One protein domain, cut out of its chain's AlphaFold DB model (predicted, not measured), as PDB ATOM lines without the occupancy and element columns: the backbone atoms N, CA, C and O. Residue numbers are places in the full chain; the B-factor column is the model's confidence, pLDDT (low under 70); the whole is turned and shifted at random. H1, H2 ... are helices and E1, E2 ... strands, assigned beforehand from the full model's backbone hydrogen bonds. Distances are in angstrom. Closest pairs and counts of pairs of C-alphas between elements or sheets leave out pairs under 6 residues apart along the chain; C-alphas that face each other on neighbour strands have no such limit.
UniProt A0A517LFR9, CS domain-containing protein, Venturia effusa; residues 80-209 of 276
ATOM      1  N   VAL A  80     268.925 125.649 278.595       92.44
ATOM      2  CA  VAL A  80     267.523 125.249 278.464       92.44
ATOM      3  C   VAL A  80     267.003 124.909 279.850       92.44
ATOM      4  O   VAL A  80     267.403 123.903 280.442       92.44
ATOM      5  N   LEU A  81     266.094 125.736 280.352       92.56
ATOM      6  CA  LEU A  81     265.322 125.451 281.552       92.56
ATOM      7  C   LEU A  81     264.027 124.734 281.153       92.56
ATOM      8  O   LEU A  81     263.431 125.048 280.118       92.56
ATOM      9  N   TRP A  82     263.597 123.755 281.947       91.94
ATOM     10  CA  TRP A  82     262.328 123.058 281.726       91.94
ATOM     11  C   TRP A  82     261.553 122.823 283.022       91.94
ATOM     12  O   TRP A  82     262.127 122.454 284.047       91.94
ATOM     13  N   ALA A  83     260.235 122.971 282.942       89.44
ATOM     14  CA  ALA A  83     259.282 122.561 283.969       89.44
ATOM     15  C   ALA A  83     258.099 121.841 283.306       89.44
ATOM     16  O   ALA A  83     257.870 121.966 282.102       89.44
ATOM     17  N   GLN A  84     257.339 121.071 284.080       86.94
ATOM     18  CA  GLN A  84     256.150 120.381 283.586       86.94
ATOM     19  C   GLN A  84     254.970 120.561 284.532       86.94
ATOM     20  O   GLN A  84     255.156 120.650 285.743       86.94
ATOM     21  N   ARG A  85     253.774 120.534 283.948       81.44
ATOM     22  CA  ARG A  85     252.500 120.307 284.623       81.44
ATOM     23  C   ARG A  85     251.907 118.978 284.172       81.44
ATOM     24  O   ARG A  85     252.127 118.544 283.030       81.44
ATOM     25  N   SER A  86     251.160 118.333 285.054       79.19
ATOM     26  CA  SER A  86     250.373 117.134 284.756       79.19
ATOM     27  C   SER A  86     249.082 117.223 285.561       79.19
ATOM     28  O   SER A  86     249.138 117.333 286.778       79.19
ATOM     29  N   SER A  87     247.925 117.161 284.904       67.25
ATOM     30  CA  SER A  87     246.629 117.177 285.593       67.25
ATOM     31  C   SER A  87     245.784 115.989 285.151       67.25
ATOM     32  O   SER A  87     245.702 115.680 283.960       67.25
ATOM     33  N   SER A  88     245.143 115.331 286.113       63.12
ATOM     34  CA  SER A  88     244.188 114.238 285.892       63.12
ATOM     35  C   SER A  88     242.935 114.692 285.138       63.12
ATOM     36  O   SER A  88     242.346 113.933 284.367       63.12
ATOM     37  N   SER A  89     242.518 115.938 285.374       66.56
ATOM     38  CA  SER A  89     241.171 116.420 285.075       66.56
ATOM     39  C   SER A  89     241.072 117.217 283.773       66.56
ATOM     40  O   SER A  89     240.037 117.144 283.108       66.56
ATOM     41  N   ASP A  90     242.133 117.932 283.375       71.12
ATOM     42  CA  ASP A  90     242.105 118.830 282.213       71.12
ATOM     43  C   ASP A  90     243.294 118.627 281.235       71.12
ATOM     44  O   ASP A  90     244.450 118.883 281.597       71.12
ATOM     45  N   PRO A  91     243.061 118.248 279.956       70.31
ATOM     46  CA  PRO A  91     244.103 118.261 278.921       70.31
ATOM     47  C   PRO A  91     244.786 119.621 278.735       70.31
ATOM     48  O   PRO A  91     245.952 119.661 278.343       70.31
ATOM     49  N   ALA A  92     244.091 120.736 278.975       71.38
ATOM     50  CA  ALA A  92     244.643 122.073 278.797       71.38
ATOM     51  C   ALA A  92     245.704 122.417 279.853       71.38
ATOM     52  O   ALA A  92     246.633 123.153 279.525       71.38
ATOM     53  N   LYS A  93     245.624 121.829 281.058       74.19
ATOM     54  CA  LYS A  93     246.637 121.932 282.126       74.19
ATOM     55  C   LYS A  93     247.849 121.001 281.925       74.19
ATOM     56  O   LYS A  93     248.845 121.116 282.628       74.19
ATOM     57  N   ASN A  94     247.811 120.084 280.953       82.75
ATOM     58  CA  ASN A  94     248.910 119.154 280.666       82.75
ATOM     59  C   ASN A  94     249.931 119.754 279.679       82.75
ATOM     60  O   ASN A  94     249.949 119.420 278.489       82.75
ATOM     61  N   PHE A  95     250.812 120.630 280.163       86.31
ATOM     62  CA  PHE A  95     251.857 121.262 279.350       86.31
ATOM     63  C   PHE A  95     253.261 121.180 279.966       86.31
ATOM     64  O   PHE A  95     253.461 120.832 281.127       86.31
ATOM     65  N   ILE A  96     254.256 121.483 279.138       88.50
ATOM     66  CA  ILE A  96     255.671 121.582 279.489       88.50
ATOM     67  C   ILE A  96     256.114 123.008 279.162       88.50
ATOM     68  O   ILE A  96     255.941 123.463 278.029       88.50
ATOM     69  N   TYR A  97     256.689 123.693 280.146       90.12
ATOM     70  CA  TYR A  97     257.383 124.959 279.943       90.12
ATOM     71  C   TYR A  97     258.827 124.687 279.540       90.12
ATOM     72  O   TYR A  97     259.514 123.871 280.157       90.12
ATOM     73  N   LEU A  98     259.285 125.376 278.499       91.31
ATOM     74  CA  LEU A  98     260.655 125.305 278.015       91.31
ATOM     75  C   LEU A  98     261.183 126.722 277.777       91.31
ATOM     76  O   LEU A  98     260.683 127.428 276.902       91.31
ATOM     77  N   THR A  99     262.198 127.125 278.535       92.00
ATOM     78  CA  THR A  99     262.811 128.457 278.456       92.00
ATOM     79  C   THR A  99     264.238 128.305 277.948       92.00
ATOM     80  O   THR A  99     265.090 127.742 278.630       92.00
ATOM     81  N   LEU A 100     264.515 128.785 276.736       91.44
ATOM     82  CA  LEU A 100     265.852 128.760 276.142       91.44
ATOM     83  C   LEU A 100     266.509 130.133 276.277       91.44
ATOM     84  O   LEU A 100     265.999 131.109 275.734       91.44
ATOM     85  N   THR A 101     267.654 130.220 276.946       91.38
ATOM     86  CA  THR A 101     268.409 131.470 277.104       91.38
ATOM     87  C   THR A 101     269.236 131.747 275.846       91.38
ATOM     88  O   THR A 101     270.336 131.218 275.674       91.38
ATOM     89  N   VAL A 102     268.697 132.574 274.946       88.50
ATOM     90  CA  VAL A 102     269.283 132.915 273.637       88.50
ATOM     91  C   VAL A 102     269.315 134.439 273.424       88.50
ATOM     92  O   VAL A 102     268.464 134.989 272.724       88.50
ATOM     93  N   PRO A 103     270.287 135.154 274.021       88.50
ATOM     94  CA  PRO A 103     270.331 136.610 273.970       88.50
ATOM     95  C   PRO A 103     270.703 137.167 272.588       88.50
ATOM     96  O   PRO A 103     271.539 136.622 271.856       88.50
ATOM     97  N   ASP A 104     270.106 138.316 272.272       85.25
ATOM     98  CA  ASP A 104     270.313 139.103 271.051       85.25
ATOM     99  C   ASP A 104     270.053 138.319 269.752       85.25
ATOM    100  O   ASP A 104     270.747 138.492 268.746       85.25
ATOM    101  N   VAL A 105     269.058 137.433 269.771       83.75
ATOM    102  CA  VAL A 105     268.541 136.745 268.582       83.75
ATOM    103  C   VAL A 105     267.303 137.499 268.087       83.75
ATOM    104  O   VAL A 105     266.367 137.639 268.862       83.75
ATOM    105  N   PRO A 106     267.244 137.961 266.826       82.19
ATOM    106  CA  PRO A 106     266.012 138.481 266.240       82.19
ATOM    107  C   PRO A 106     265.118 137.345 265.712       82.19
ATOM    108  O   PRO A 106     265.618 136.343 265.198       82.19
ATOM    109  N   GLU A 107     263.793 137.533 265.722       80.31
ATOM    110  CA  GLU A 107     262.820 136.542 265.209       80.31
ATOM    111  C   GLU A 107     263.113 136.044 263.785       80.31
ATOM    112  O   GLU A 107     262.852 134.887 263.465       80.31
ATOM    113  N   ALA A 108     263.676 136.900 262.927       83.75
ATOM    114  CA  ALA A 108     264.012 136.561 261.543       83.75
ATOM    115  C   ALA A 108     265.109 135.482 261.420       83.75
ATOM    116  O   ALA A 108     265.131 134.736 260.439       83.75
ATOM    117  N   ASP A 109     265.998 135.388 262.413       84.19
ATOM    118  CA  ASP A 109     267.079 134.403 262.489       84.19
ATOM    119  C   ASP A 109     266.757 133.237 263.447       84.19
ATOM    120  O   ASP A 109     267.558 132.306 263.580       84.19
ATOM    121  N   LEU A 110     265.581 133.254 264.086       87.75
ATOM    122  CA  LEU A 110     265.067 132.182 264.935       87.75
ATOM    123  C   LEU A 110     264.296 131.150 264.097       87.75
ATOM    124  O   LEU A 110     263.140 131.343 263.721       87.75
ATOM    125  N   LYS A 111     264.923 130.002 263.847       88.81
ATOM    126  CA  LYS A 111     264.294 128.836 263.217       88.81
ATOM    127  C   LYS A 111     263.950 127.812 264.287       88.81
ATOM    128  O   LYS A 111     264.834 127.199 264.879       88.81
ATOM    129  N   LEU A 112     262.655 127.638 264.508       88.69
ATOM    130  CA  LEU A 112     262.082 126.710 265.472       88.69
ATOM    131  C   LEU A 112     261.253 125.673 264.706       88.69
ATOM    132  O   LEU A 112     260.216 126.017 264.139       88.69
ATOM    133  N   ASP A 113     261.713 124.427 264.699       89.19
ATOM    134  CA  ASP A 113     260.996 123.275 264.159       89.19
ATOM    135  C   ASP A 113     260.505 122.407 265.324       89.19
ATOM    136  O   ASP A 113     261.300 121.910 266.127       89.19
ATOM    137  N   ILE A 114     259.185 122.271 265.454       87.69
ATOM    138  CA  ILE A 114     258.547 121.453 266.488       87.69
ATOM    139  C   ILE A 114     257.850 120.291 265.793       87.69
ATOM    140  O   ILE A 114     256.870 120.469 265.071       87.69
ATOM    141  N   THR A 115     258.325 119.084 266.068       87.75
ATOM    142  CA  THR A 115     257.658 117.840 265.688       87.75
ATOM    143  C   THR A 115     257.055 117.183 266.935       87.75
ATOM    144  O   THR A 115     257.452 117.512 268.054       87.75
ATOM    145  N   PRO A 116     256.144 116.201 266.796       87.25
ATOM    146  CA  PRO A 116     255.548 115.522 267.947       87.25
ATOM    147  C   PRO A 116     256.545 114.822 268.883       87.25
ATOM    148  O   PRO A 116     256.176 114.519 270.009       87.25
ATOM    149  N   THR A 117     257.777 114.530 268.442       87.69
ATOM    150  CA  THR A 117     258.784 113.773 269.220       87.69
ATOM    151  C   THR A 117     260.156 114.447 269.320       87.69
ATOM    152  O   THR A 117     261.003 113.988 270.084       87.69
ATOM    153  N   LYS A 118     260.385 115.531 268.574       89.31
ATOM    154  CA  LYS A 118     261.634 116.305 268.549       89.31
ATOM    155  C   LYS A 118     261.349 117.796 268.456       89.31
ATOM    156  O   LYS A 118     260.502 118.202 267.661       89.31
ATOM    157  N   LEU A 119     262.138 118.595 269.158       89.62
ATOM    158  CA  LEU A 119     262.254 120.036 268.952       89.62
ATOM    159  C   LEU A 119     263.659 120.354 268.447       89.62
ATOM    160  O   LEU A 119     264.638 119.952 269.074       89.62
ATOM    161  N   THR A 120     263.750 121.103 267.351       90.62
ATOM    162  CA  THR A 120     265.010 121.646 266.834       90.62
ATOM    163  C   THR A 120     264.927 123.166 266.825       90.62
ATOM    164  O   THR A 120     264.074 123.744 266.152       90.62
ATOM    165  N   LEU A 121     265.827 123.830 267.547       90.38
ATOM    166  CA  LEU A 121     265.975 125.282 267.510       90.38
ATOM    167  C   LEU A 121     267.359 125.634 266.966       90.38
ATOM    168  O   LEU A 121     268.387 125.191 267.472       90.38
ATOM    169  N   THR A 122     267.369 126.451 265.917       90.31
ATOM    170  CA  THR A 122     268.553 127.097 265.353       90.31
ATOM    171  C   THR A 122     268.335 128.600 265.416       90.31
ATOM    172  O   THR A 122     267.376 129.106 264.841       90.31
ATOM    173  N   ALA A 123     269.217 129.320 266.096       88.50
ATOM    174  CA  ALA A 123     269.084 130.754 266.317       88.50
ATOM    175  C   ALA A 123     270.425 131.447 266.078       88.50
ATOM    176  O   ALA A 123     271.445 130.978 266.578       88.50
ATOM    177  N   LYS A 124     270.459 132.561 265.343       87.44
ATOM    178  CA  LYS A 124     271.701 133.327 265.146       87.44
ATOM    179  C   LYS A 124     271.694 134.602 265.985       87.44
ATOM    180  O   LYS A 124     270.801 135.428 265.841       87.44
ATOM    181  N   SER A 125     272.696 134.770 266.848       85.88
ATOM    182  CA  SER A 125     272.865 136.001 267.629       85.88
ATOM    183  C   SER A 125     273.411 137.120 266.744       85.88
ATOM    184  O   SER A 125     274.468 136.968 266.120       85.88
ATOM    185  N   ALA A 126     272.723 138.260 266.727       81.19
ATOM    186  CA  ALA A 126     273.148 139.456 266.009       81.19
ATOM    187  C   ALA A 126     274.397 140.086 266.651       81.19
ATOM    188  O   ALA A 126     275.340 140.446 265.941       81.19
ATOM    189  N   SER A 127     274.435 140.166 267.986       77.38
ATOM    190  CA  SER A 127     275.550 140.757 268.740       77.38
ATOM    191  C   SER A 127     276.784 139.858 268.766       77.38
ATOM    192  O   SER A 127     277.884 140.286 268.414       77.38
ATOM    193  N   ASN A 128     276.614 138.596 269.175       71.88
ATOM    194  CA  ASN A 128     277.743 137.716 269.487       71.88
ATOM    195  C   ASN A 128     278.294 136.958 268.271       71.88
ATOM    196  O   ASN A 128     279.350 136.342 268.377       71.88
ATOM    197  N   LYS A 129     277.601 136.984 267.120       79.31
ATOM    198  CA  LYS A 129     277.925 136.188 265.912       79.31
ATOM    199  C   LYS A 129     278.024 134.676 266.167       79.31
ATOM    200  O   LYS A 129     278.594 133.950 265.357       79.31
ATOM    201  N   ASN A 130     277.451 134.215 267.275       84.25
ATOM    202  CA  ASN A 130     277.311 132.808 267.602       84.25
ATOM    203  C   ASN A 130     276.006 132.293 266.989       84.25
ATOM    204  O   ASN A 130     274.945 132.896 267.177       84.25
ATOM    205  N   THR A 131     276.077 131.160 266.294       88.06
ATOM    206  CA  THR A 131     274.891 130.357 265.991       88.06
ATOM    207  C   THR A 131     274.636 129.425 267.169       88.06
ATOM    208  O   THR A 131     275.495 128.626 267.536       88.06
ATOM    209  N   TYR A 132     273.450 129.525 267.753       90.00
ATOM    210  CA  TYR A 132     272.926 128.570 268.711       90.00
ATOM    211  C   TYR A 132     272.227 127.426 267.976       90.00
ATOM    212  O   TYR A 132     271.442 127.663 267.053       90.00
ATOM    213  N   HIS A 133     272.481 126.188 268.398       90.19
ATOM    214  CA  HIS A 133     271.757 125.012 267.915       90.19
ATOM    215  C   HIS A 133     271.438 124.077 269.074       90.19
ATOM    216  O   HIS A 133     272.314 123.732 269.872       90.19
ATOM    217  N   VAL A 134     270.199 123.609 269.134       89.62
ATOM    218  CA  VAL A 134     269.762 122.604 270.099       89.62
ATOM    219  C   VAL A 134     268.724 121.683 269.470       89.62
ATOM    220  O   VAL A 134     267.813 122.130 268.775       89.62
ATOM    221  N   GLU A 135     268.887 120.388 269.716       90.12
ATOM    222  CA  GLU A 135     267.948 119.335 269.339       90.12
ATOM    223  C   GLU A 135     267.556 118.583 270.615       90.12
ATOM    224  O   GLU A 135     268.420 118.204 271.407       90.12
ATOM    225  N   LEU A 136     266.253 118.413 270.839       89.12
ATOM    226  CA  LEU A 136     265.678 117.781 272.024       89.12
ATOM    227  C   LEU A 136     264.710 116.679 271.586       89.12
ATOM    228  O   LEU A 136     263.636 116.962 271.063       89.12
ATOM    229  N   ASP A 137     265.086 115.422 271.810       90.69
ATOM    230  CA  ASP A 137     264.234 114.247 271.600       90.69
ATOM    231  C   ASP A 137     263.351 113.972 272.827       90.69
ATOM    232  O   ASP A 137     263.820 113.390 273.810       90.69
ATOM    233  N   PHE A 138     262.071 114.339 272.763       89.62
ATOM    234  CA  PHE A 138     261.113 114.187 273.861       89.62
ATOM    235  C   PHE A 138     260.865 112.724 274.258       89.62
ATOM    236  O   PHE A 138     260.985 111.803 273.445       89.62
ATOM    237  N   PHE A 139     260.507 112.505 275.528       85.88
ATOM    238  CA  PHE A 139     260.184 111.178 276.059       85.88
ATOM    239  C   PHE A 139     258.865 110.602 275.511       85.88
ATOM    240  O   PHE A 139     258.827 109.418 275.176       85.88
ATOM    241  N   ALA A 140     257.816 111.423 275.385       86.00
ATOM    242  CA  ALA A 140     256.529 111.043 274.795       86.00
ATOM    243  C   ALA A 140     256.035 112.095 273.785       86.00
ATOM    244  O   ALA A 140     256.677 113.128 273.584       86.00
ATOM    245  N   GLU A 141     254.914 111.819 273.113       86.44
ATOM    246  CA  GLU A 141     254.400 112.695 272.056       86.44
ATOM    247  C   GLU A 141     253.762 113.990 272.597       86.44
ATOM    248  O   GLU A 141     253.007 113.983 273.574       86.44
ATOM    249  N   ILE A 142     254.018 115.101 271.904       86.94
ATOM    250  CA  ILE A 142     253.399 116.417 272.132       86.94
ATOM    251  C   ILE A 142     252.454 116.802 270.983       86.94
ATOM    252  O   ILE A 142     252.509 116.227 269.892       86.94
ATOM    253  N   VAL A 143     251.591 117.794 271.215       85.19
ATOM    254  CA  VAL A 143     250.728 118.399 270.189       85.19
ATOM    255  C   VAL A 143     251.392 119.685 269.669       85.19
ATOM    256  O   VAL A 143     251.295 120.724 270.327       85.19
ATOM    257  N   PRO A 144     252.057 119.668 268.495       83.69
ATOM    258  CA  PRO A 144     252.740 120.854 267.972       83.69
ATOM    259  C   PRO A 144     251.770 121.998 267.635       83.69
ATOM    260  O   PRO A 144     252.134 123.159 267.777       83.69
ATOM    261  N   GLU A 145     250.525 121.693 267.250       82.75
ATOM    262  CA  GLU A 145     249.508 122.698 266.884       82.75
ATOM    263  C   GLU A 145     249.065 123.581 268.061       82.75
ATOM    264  O   GLU A 145     248.705 124.736 267.870       82.75
ATOM    265  N   GLU A 146     249.134 123.050 269.282       79.62
ATOM    266  CA  GLU A 146     248.750 123.733 270.525       79.62
ATOM    267  C   GLU A 146     249.968 124.310 271.263       79.62
ATOM    268  O   GLU A 146     249.874 124.729 272.418       79.62
ATOM    269  N   THR A 147     251.136 124.315 270.609       84.31
ATOM    270  CA  THR A 147     252.360 124.868 271.185       84.31
ATOM    271  C   THR A 147     252.369 126.387 271.058       84.31
ATOM    272  O   THR A 147     252.441 126.932 269.955       84.31
ATOM    273  N   LYS A 148     252.363 127.088 272.196       85.88
ATOM    274  CA  LYS A 148     252.577 128.540 272.222       85.88
ATOM    275  C   LYS A 148     254.073 128.838 272.200       85.88
ATOM    276  O   LYS A 148     254.855 128.167 272.872       85.88
ATOM    277  N   LYS A 149     254.459 129.868 271.447       88.56
ATOM    278  CA  LYS A 149     255.816 130.422 271.428       88.56
ATOM    279  C   LYS A 149     255.765 131.894 271.826       88.56
ATOM    280  O   LYS A 149     254.963 132.644 271.276       88.56
ATOM    281  N   ASN A 150     256.639 132.294 272.736       88.00
ATOM    282  CA  ASN A 150     256.938 133.682 273.049       88.00
ATOM    283  C   ASN A 150     258.436 133.900 272.829       88.00
ATOM    284  O   ASN A 150     259.261 133.077 273.231       88.00
ATOM    285  N   HIS A 151     258.782 134.991 272.162       86.69
ATOM    286  CA  HIS A 151     260.163 135.346 271.892       86.69
ATOM    287  C   HIS A 151     260.480 136.687 272.550       86.69
ATOM    288  O   HIS A 151     259.894 137.719 272.228       86.69
ATOM    289  N   THR A 152     261.443 136.650 273.460       87.38
ATOM    290  CA  THR A 152     262.034 137.807 274.120       87.38
ATOM    291  C   THR A 152     263.436 138.023 273.542       87.38
ATOM    292  O   THR A 152     264.126 137.072 273.183       87.38
ATOM    293  N   ASN A 153     263.947 139.258 273.556       84.00
ATOM    294  CA  ASN A 153     265.339 139.551 273.159       84.00
ATOM    295  C   ASN A 153     266.419 138.809 273.990       84.00
ATOM    296  O   ASN A 153     267.598 138.860 273.646       84.00
ATOM    297  N   ARG A 154     266.046 138.177 275.113       86.81
ATOM    298  CA  ARG A 154     266.941 137.436 276.023       86.81
ATOM    299  C   ARG A 154     266.714 135.921 276.003       86.81
ATOM    300  O   ARG A 154     267.645 135.160 276.258       86.81
ATOM    301  N   ASP A 155     265.487 135.497 275.725       90.56
ATOM    302  CA  ASP A 155     264.989 134.148 275.965       90.56
ATOM    303  C   ASP A 155     263.874 133.783 274.975       90.56
ATOM    304  O   ASP A 155     263.125 134.631 274.496       90.56
ATOM    305  N   VAL A 156     263.765 132.499 274.650       90.44
ATOM    306  CA  VAL A 156     262.652 131.933 273.883       90.44
ATOM    307  C   VAL A 156     261.888 131.003 274.809       90.44
ATOM    308  O   VAL A 156     262.411 129.975 275.232       90.44
ATOM    309  N   GLN A 157     260.651 131.377 275.118       91.12
ATOM    310  CA  GLN A 157     259.747 130.621 275.975       91.12
ATOM    311  C   GLN A 157     258.758 129.840 275.113       91.12
ATOM    312  O   GLN A 157     258.137 130.382 274.195       91.12
ATOM    313  N   LEU A 158     258.583 128.562 275.416       90.25
ATOM    314  CA  LEU A 158     257.703 127.654 274.692       90.25
ATOM    315  C   LEU A 158     256.797 126.930 275.685       90.25
ATOM    316  O   LEU A 158     257.252 126.476 276.735       90.25
ATOM    317  N   VAL A 159     255.522 126.795 275.330       89.75
ATOM    318  CA  VAL A 159     254.527 126.042 276.102       89.75
ATOM    319  C   VAL A 159     254.049 124.888 275.236       89.75
ATOM    320  O   VAL A 159     253.252 125.086 274.321       89.75
ATOM    321  N   LEU A 160     254.577 123.692 275.486       88.12
ATOM    322  CA  LEU A 160     254.337 122.485 274.692       88.12
ATOM    323  C   LEU A 160     253.208 121.677 275.349       88.12
ATOM    324  O   LEU A 160     253.384 121.198 276.469       88.12
ATOM    325  N   ARG A 161     252.056 121.485 274.691       86.31
ATOM    326  CA  ARG A 161     250.984 120.635 275.251       86.31
ATOM    327  C   ARG A 161     251.315 119.149 275.055       86.31
ATOM    328  O   ARG A 161     251.616 118.722 273.936       86.31
ATOM    329  N   LYS A 162     251.243 118.352 276.125       84.50
ATOM    330  CA  LYS A 162     251.403 116.887 276.078       84.50
ATOM    331  C   LYS A 162     250.229 116.278 275.290       84.50
ATOM    332  O   LYS A 162     249.092 116.717 275.441       84.50
ATOM    333  N   LYS A 163     250.485 115.281 274.434       81.69
ATOM    334  CA  LYS A 163     249.425 114.578 273.678       81.69
ATOM    335  C   LYS A 163     248.793 113.448 274.489       81.69
ATOM    336  O   LYS A 163     247.595 113.203 274.380       81.69
ATOM    337  N   GLU A 164     249.602 112.756 275.282       73.94
ATOM    338  CA  GLU A 164     249.115 111.781 276.254       73.94
ATOM    339  C   GLU A 164     248.723 112.511 277.543       73.94
ATOM    340  O   GLU A 164     249.589 113.057 278.227       73.94
ATOM    341  N   LEU A 165     247.429 112.502 277.883       68.06
ATOM    342  CA  LEU A 165     246.986 112.832 279.234       68.06
ATOM    343  C   LEU A 165     247.363 111.657 280.139       68.06
ATOM    344  O   LEU A 165     246.754 110.587 280.059       68.06
ATOM    345  N   LYS A 166     248.379 111.853 280.971       66.81
ATOM    346  CA  LYS A 166     248.760 110.939 282.044       66.81
ATOM    347  C   LYS A 166     249.057 111.766 283.281       66.81
ATOM    348  O   LYS A 166     249.769 112.762 283.197       66.81
ATOM    349  N   GLU A 167     248.541 111.300 284.410       64.31
ATOM    350  CA  GLU A 167     248.907 111.790 285.742       64.31
ATOM    351  C   GLU A 167     250.393 111.522 286.030       64.31
ATOM    352  O   GLU A 167     251.047 112.318 286.692       64.31
ATOM    353  N   GLU A 168     250.954 110.448 285.456       72.31
ATOM    354  CA  GLU A 168     252.379 110.125 285.546       72.31
ATOM    355  C   GLU A 168     253.267 111.249 284.983       72.31
ATOM    356  O   GLU A 168     253.311 111.517 283.774       72.31
ATOM    357  N   TYR A 169     254.050 111.860 285.870       69.75
ATOM    358  CA  TYR A 169     255.063 112.845 285.516       69.75
ATOM    359  C   TYR A 169     256.129 112.234 284.617       69.75
ATOM    360  O   TYR A 169     256.530 111.079 284.777       69.75
ATOM    361  N   TRP A 170     256.665 113.028 283.688       81.62
ATOM    362  CA  TRP A 170     257.804 112.574 282.901       81.62
ATOM    363  C   TRP A 170     259.034 112.521 283.820       81.62
ATOM    364  O   TRP A 170     259.474 113.577 284.278       81.62
ATOM    365  N   PRO A 171     259.654 111.346 284.056       81.44
ATOM    366  CA  PRO A 171     260.845 111.242 284.907       81.44
ATOM    367  C   PRO A 171     262.087 111.862 284.246       81.44
ATOM    368  O   PRO A 171     263.144 111.981 284.860       81.44
ATOM    369  N   ARG A 172     261.983 112.201 282.958       81.56
ATOM    370  CA  ARG A 172     262.979 112.907 282.155       81.56
ATOM    371  C   ARG A 172     262.284 113.571 280.970       81.56
ATOM    372  O   ARG A 172     261.436 112.945 280.340       81.56
ATOM    373  N   LEU A 173     262.685 114.797 280.632       82.69
ATOM    374  CA  LEU A 173     262.207 115.482 279.426       82.69
ATOM    375  C   LEU A 173     262.574 114.706 278.149       82.69
ATOM    376  O   LEU A 173     261.777 114.612 277.215       82.69
ATOM    377  N   LEU A 174     263.791 114.152 278.120       86.06
ATOM    378  CA  LEU A 174     264.382 113.522 276.943       86.06
ATOM    379  C   LEU A 174     264.293 111.997 276.992       86.06
ATOM    380  O   LEU A 174     264.482 111.380 278.039       86.06
ATOM    381  N   LYS A 175     264.079 111.353 275.840       84.88
ATOM    382  CA  LYS A 175     264.076 109.881 275.761       84.88
ATOM    383  C   LYS A 175     265.452 109.275 276.047       84.88
ATOM    384  O   LYS A 175     265.523 108.188 276.632       84.88
ATOM    385  N   GLU A 176     266.515 109.978 275.651       81.44
ATOM    386  CA  GLU A 176     267.908 109.577 275.834       81.44
ATOM    387  C   GLU A 176     268.317 109.611 277.315       81.44
ATOM    388  O   GLU A 176     267.846 110.437 278.093       81.44
ATOM    389  N   LYS A 177     269.205 108.696 277.720       72.56
ATOM    390  CA  LYS A 177     269.739 108.626 279.092       72.56
ATOM    391  C   LYS A 177     270.964 109.529 279.320       72.56
ATOM    392  O   LYS A 177     271.527 109.511 280.411       72.56
ATOM    393  N   GLY A 178     271.402 110.276 278.305       73.56
ATOM    394  CA  GLY A 178     272.505 111.226 278.419       73.56
ATOM    395  C   GLY A 178     272.102 112.435 279.262       73.56
ATOM    396  O   GLY A 178     271.117 113.104 278.956       73.56
ATOM    397  N   LYS A 179     272.863 112.742 280.321       72.75
ATOM    398  CA  LYS A 179     272.681 113.992 281.067       72.75
ATOM    399  C   LYS A 179     273.217 115.146 280.222       72.75
ATOM    400  O   LYS A 179     274.424 115.351 280.130       72.75
ATOM    401  N   VAL A 180     272.307 115.894 279.619       82.69
ATOM    402  CA  VAL A 180     272.623 117.047 278.777       82.69
ATOM    403  C   VAL A 180     273.048 118.227 279.657       82.69
ATOM    404  O   VAL A 180     272.257 118.720 280.454       82.69
ATOM    405  N   HIS A 181     274.297 118.686 279.530       85.44
ATOM    406  CA  HIS A 181     274.875 119.711 280.420       85.44
ATOM    407  C   HIS A 181     274.173 121.074 280.370       85.44
ATOM    408  O   HIS A 181     274.230 121.819 281.344       85.44
ATOM    409  N   PHE A 182     273.532 121.389 279.243       88.00
ATOM    410  CA  PHE A 182     272.795 122.634 279.040       88.00
ATOM    411  C   PHE A 182     271.316 122.551 279.451       88.00
ATOM    412  O   PHE A 182     270.637 123.569 279.420       88.00
ATOM    413  N   LEU A 183     270.812 121.371 279.843       90.06
ATOM    414  CA  LEU A 183     269.440 121.192 280.319       90.06
ATOM    415  C   LEU A 183     269.400 121.251 281.856       90.06
ATOM    416  O   LEU A 183     270.073 120.466 282.530       90.06
ATOM    417  N   ARG A 184     268.579 122.143 282.414       88.88
ATOM    418  CA  ARG A 184     268.348 122.306 283.860       88.88
ATOM    419  C   ARG A 184     266.852 122.402 284.160       88.88
ATOM    420  O   ARG A 184     266.070 122.758 283.287       88.88
ATOM    421  N   THR A 185     266.447 122.074 285.381       89.50
ATOM    422  CA  THR A 185     265.061 122.282 285.825       89.50
ATOM    423  C   THR A 185     264.812 123.773 286.055       89.50
ATOM    424  O   THR A 185     265.663 124.453 286.626       89.50
ATOM    425  N   ASP A 186     263.662 124.273 285.612       89.62
ATOM    426  CA  ASP A 186     263.205 125.635 285.880       89.62
ATOM    427  C   ASP A 186     262.535 125.689 287.262       89.62
ATOM    428  O   ASP A 186     261.380 125.301 287.402       89.62
ATOM    429  N   PHE A 187     263.264 126.114 288.296       84.06
ATOM    430  CA  PHE A 187     262.734 126.176 289.666       84.06
ATOM    431  C   PHE A 187     261.731 127.317 289.897       84.06
ATOM    432  O   PHE A 187     260.980 127.251 290.861       84.06
ATOM    433  N   ASP A 188     261.690 128.335 289.030       84.56
ATOM    434  CA  ASP A 188     260.723 129.446 289.115       84.56
ATOM    435  C   ASP A 188     259.334 129.036 288.595       84.56
ATOM    436  O   ASP A 188     258.312 129.635 288.932       84.56
ATOM    437  N   LYS A 189     259.293 127.996 287.752       80.94
ATOM    438  CA  LYS A 189     258.060 127.461 287.161       80.94
ATOM    439  C   LYS A 189     257.777 126.008 287.539       80.94
ATOM    440  O   LYS A 189     256.714 125.501 287.183       80.94
ATOM    441  N   TRP A 190     258.668 125.324 288.253       79.88
ATOM    442  CA  TRP A 190     258.407 123.994 288.803       79.88
ATOM    443  C   TRP A 190     257.448 124.086 289.993       79.88
ATOM    444  O   TRP A 190     257.627 124.909 290.879       79.88
ATOM    445  N   VAL A 191     256.426 123.238 289.970       72.06
ATOM    446  CA  VAL A 191     255.435 123.049 291.036       72.06
ATOM    447  C   VAL A 191     255.208 121.543 291.119       72.06
ATOM    448  O   VAL A 191     255.264 120.866 290.083       72.06
ATOM    449  N   ASP A 192     255.030 121.015 292.322       74.06
ATOM    450  CA  ASP A 192     254.910 119.581 292.577       74.06
ATOM    451  C   ASP A 192     253.497 119.032 292.290       74.06
ATOM    452  O   ASP A 192     252.716 119.646 291.563       74.06
ATOM    453  N   GLU A 193     253.210 117.812 292.746       65.50
ATOM    454  CA  GLU A 193     251.955 117.110 292.448       65.50
ATOM    455  C   GLU A 193     250.737 117.700 293.175       65.50
ATOM    456  O   GLU A 193     249.635 117.628 292.631       65.50
ATOM    457  N   ASP A 194     250.930 118.326 294.339       61.81
ATOM    458  CA  ASP A 194     249.842 118.783 295.210       61.81
ATOM    459  C   ASP A 194     249.461 120.261 294.966       61.81
ATOM    460  O   ASP A 194     248.300 120.637 295.125       61.81
ATOM    461  N   GLU A 195     250.396 121.107 294.519       66.69
ATOM    462  CA  GLU A 195     250.168 122.552 294.319       66.69
ATOM    463  C   GLU A 195     249.607 122.938 292.922       66.69
ATOM    464  O   GLU A 195     249.282 124.103 292.667       66.69
ATOM    465  N   GLN A 196     249.457 121.994 291.983       61.50
ATOM    466  CA  GLN A 196     249.110 122.313 290.581       61.50
ATOM    467  C   GLN A 196     247.644 122.645 290.292       61.50
ATOM    468  O   GLN A 196     247.354 123.229 289.242       61.50
ATOM    469  N   ASP A 197     246.709 122.299 291.175       60.22
ATOM    470  CA  ASP A 197     245.300 122.618 290.935       60.22
ATOM    471  C   ASP A 197     244.922 124.063 291.303       60.22
ATOM    472  O   ASP A 197     243.944 124.568 290.745       60.22
ATOM    473  N   GLU A 198     245.717 124.747 292.138       56.47
ATOM    474  CA  GLU A 198     245.424 126.106 292.629       56.47
ATOM    475  C   GLU A 198     246.247 127.241 291.992       56.47
ATOM    476  O   GLU A 198     245.865 128.396 292.165       56.47
ATOM    477  N   ASN A 199     247.337 126.982 291.252       57.59
ATOM    478  CA  ASN A 199     248.226 128.062 290.790       57.59
ATOM    479  C   ASN A 199     247.601 128.949 289.674       57.59
ATOM    480  O   ASN A 199     247.469 128.490 288.534       57.59
ATOM    481  N   PRO A 200     247.286 130.239 289.936       59.69
ATOM    482  CA  PRO A 200     246.690 131.133 288.941       59.69
ATOM    483  C   PRO A 200     247.716 131.723 287.954       59.69
ATOM    484  O   PRO A 200     247.324 132.289 286.931       59.69
ATOM    485  N   GLU A 201     249.023 131.619 288.226       61.41
ATOM    486  CA  GLU A 201     250.064 132.196 287.361       61.41
ATOM    487  C   GLU A 201     250.119 131.525 285.985       61.41
ATOM    488  O   GLU A 201     250.413 132.183 284.986       61.41
ATOM    489  N   ASP A 202     249.790 130.234 285.910       60.59
ATOM    490  CA  ASP A 202     249.755 129.494 284.651       60.59
ATOM    491  C   ASP A 202     248.635 130.018 283.724       60.59
ATOM    492  O   ASP A 202     248.823 130.100 282.503       60.59
ATOM    493  N   GLU A 203     247.490 130.431 284.290       62.38
ATOM    494  CA  GLU A 203     246.387 131.061 283.551       62.38
ATOM    495  C   GLU A 203     246.756 132.470 283.068       62.38
ATOM    496  O   GLU A 203     246.517 132.790 281.896       62.38
ATOM    497  N   ASP A 204     247.385 133.299 283.913       65.94
ATOM    498  CA  ASP A 204     247.849 134.633 283.506       65.94
ATOM    499  C   ASP A 204     248.949 134.532 282.441       65.94
ATOM    500  O   ASP A 204     248.880 135.202 281.413       65.94
ATOM    501  N   PHE A 205     249.913 133.619 282.582       65.69
ATOM    502  CA  PHE A 205     250.963 133.411 281.583       65.69
ATOM    503  C   PHE A 205     250.399 132.915 280.240       65.69
ATOM    504  O   PHE A 205     250.752 133.440 279.176       65.69
ATOM    505  N   MET A 206     249.458 131.962 280.263       65.62
ATOM    506  CA  MET A 206     248.737 131.503 279.069       65.62
ATOM    507  C   MET A 206     247.921 132.620 278.404       65.62
ATOM    508  O   MET A 206     247.841 132.645 277.167       65.62
ATOM    509  N   SER A 207     247.325 133.512 279.198       73.00
ATOM    510  CA  SER A 207     246.528 134.660 278.744       73.00
ATOM    511  C   SER A 207     247.409 135.765 278.166       73.00
ATOM    512  O   SER A 207     247.137 136.280 277.084       73.00
ATOM    513  N   LYS A 208     248.534 136.060 278.818       69.25
ATOM    514  CA  LYS A 208     249.540 137.049 278.415       69.25
ATOM    515  C   LYS A 208     250.258 136.653 277.125       69.25
ATOM    516  O   LYS A 208     250.401 137.495 276.239       69.25
ATOM    517  N   MET A 209     250.596 135.369 276.955       62.69
ATOM    518  CA  MET A 209     251.051 134.824 275.665       62.69
ATOM    519  C   MET A 209     249.979 134.914 274.564       62.69
ATOM    520  O   MET A 209     250.318 135.066 273.396       62.69
TER     521      MET A 209
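Overview. This is residues 80 to 209 of the 276 residues of the protein "CS domain-containing protein" of Venturia effusa (UniProt A0A517LFR9). Two sheets stand partly face to face as a loose sandwich: a twisted sheet of five strands, E6 E7 E2 E1 E8, and a flatter one of three, E3 E4 E5. The one helix, H1, lies over E6 and E7 on the side of the larger sheet away from the smaller one, and a long link, residues 163 to 182, loops round from E7 to the edge strand E8. The printed part has 130 residues, with eight named strands, E1 to E8, and then one named helix; the larger sheet is mixed, the smaller one all antiparallel. The class is mostly strand, though under half of the residues are in named elements. The whole is compact, with a radius of gyration of the C-alphas of 14.7 A and spans of 45 by 34 by 26 A.

Arrangement. E1, residues 80 to 84, and E2, residues 95 to 101, are an antiparallel hairpin at 165 degrees, with N 81 and O 99 2.8 A apart, within hydrogen-bond range. E3, residues 110 to 114, E4, residues 118 to 124, and E5, residues 131 to 137, make a meander, each strand the antiparallel neighbour of the one before; N 111 and O 122 are 2.8 A apart, N 132 and O 123 2.7 A. E2 and E3 are apart. E6, residues 142 to 151, bends by 79 degrees at residue 145; its closest C-alphas to E3 are those of Pro 144 and Ile 114, 6.0 A apart. E6 and E7, residues 155 to 162, are an antiparallel hairpin, with N 150 and O 157 2.8 A apart. E7 is also the antiparallel neighbour of E2, with N 96 and O 160 2.8 A apart. E8, residues 183 to 185, is parallel to E1 at 41 degrees, with N 184 and O 80 2.9 A apart. H1, residues 201 to 209, is on the larger sheet at a height over the sheet of 10.8 A and runs across the strands, at 63 degrees to E7 on the local plane. The closest C-alphas of H1 and E6 are those of Met 209 and Asn 150, 6.5 A apart. Every O i to N i+4 pair in H1 is within hydrogen-bond range.

Along the chain. E1, 13.4 A long, begins with C-alpha 80 at (267.523, 125.249, 278.464). E2 is 19.6 A long, E3 12.7 A, and E4, E5 and E6 20.1 A each. E7, 22.0 A long, ends with C-alpha 162 at (251.403, 116.887, 276.078). E8 is 7.1 A long. H1, 12.0 A long, ends with C-alpha 209 at (251.051, 134.824, 275.665).

Size, cuts and confidence. The two C-alphas farthest apart, those of Ser 89 and Lys 129, are 45.9 A apart. The printed part has no cut. The links E7 to E8 and E8 to H1 are long, with 20 and 15 residues. The mean pLDDT of the printed part is 81.2; 23 residues are under 70, among them residues 193 to 206.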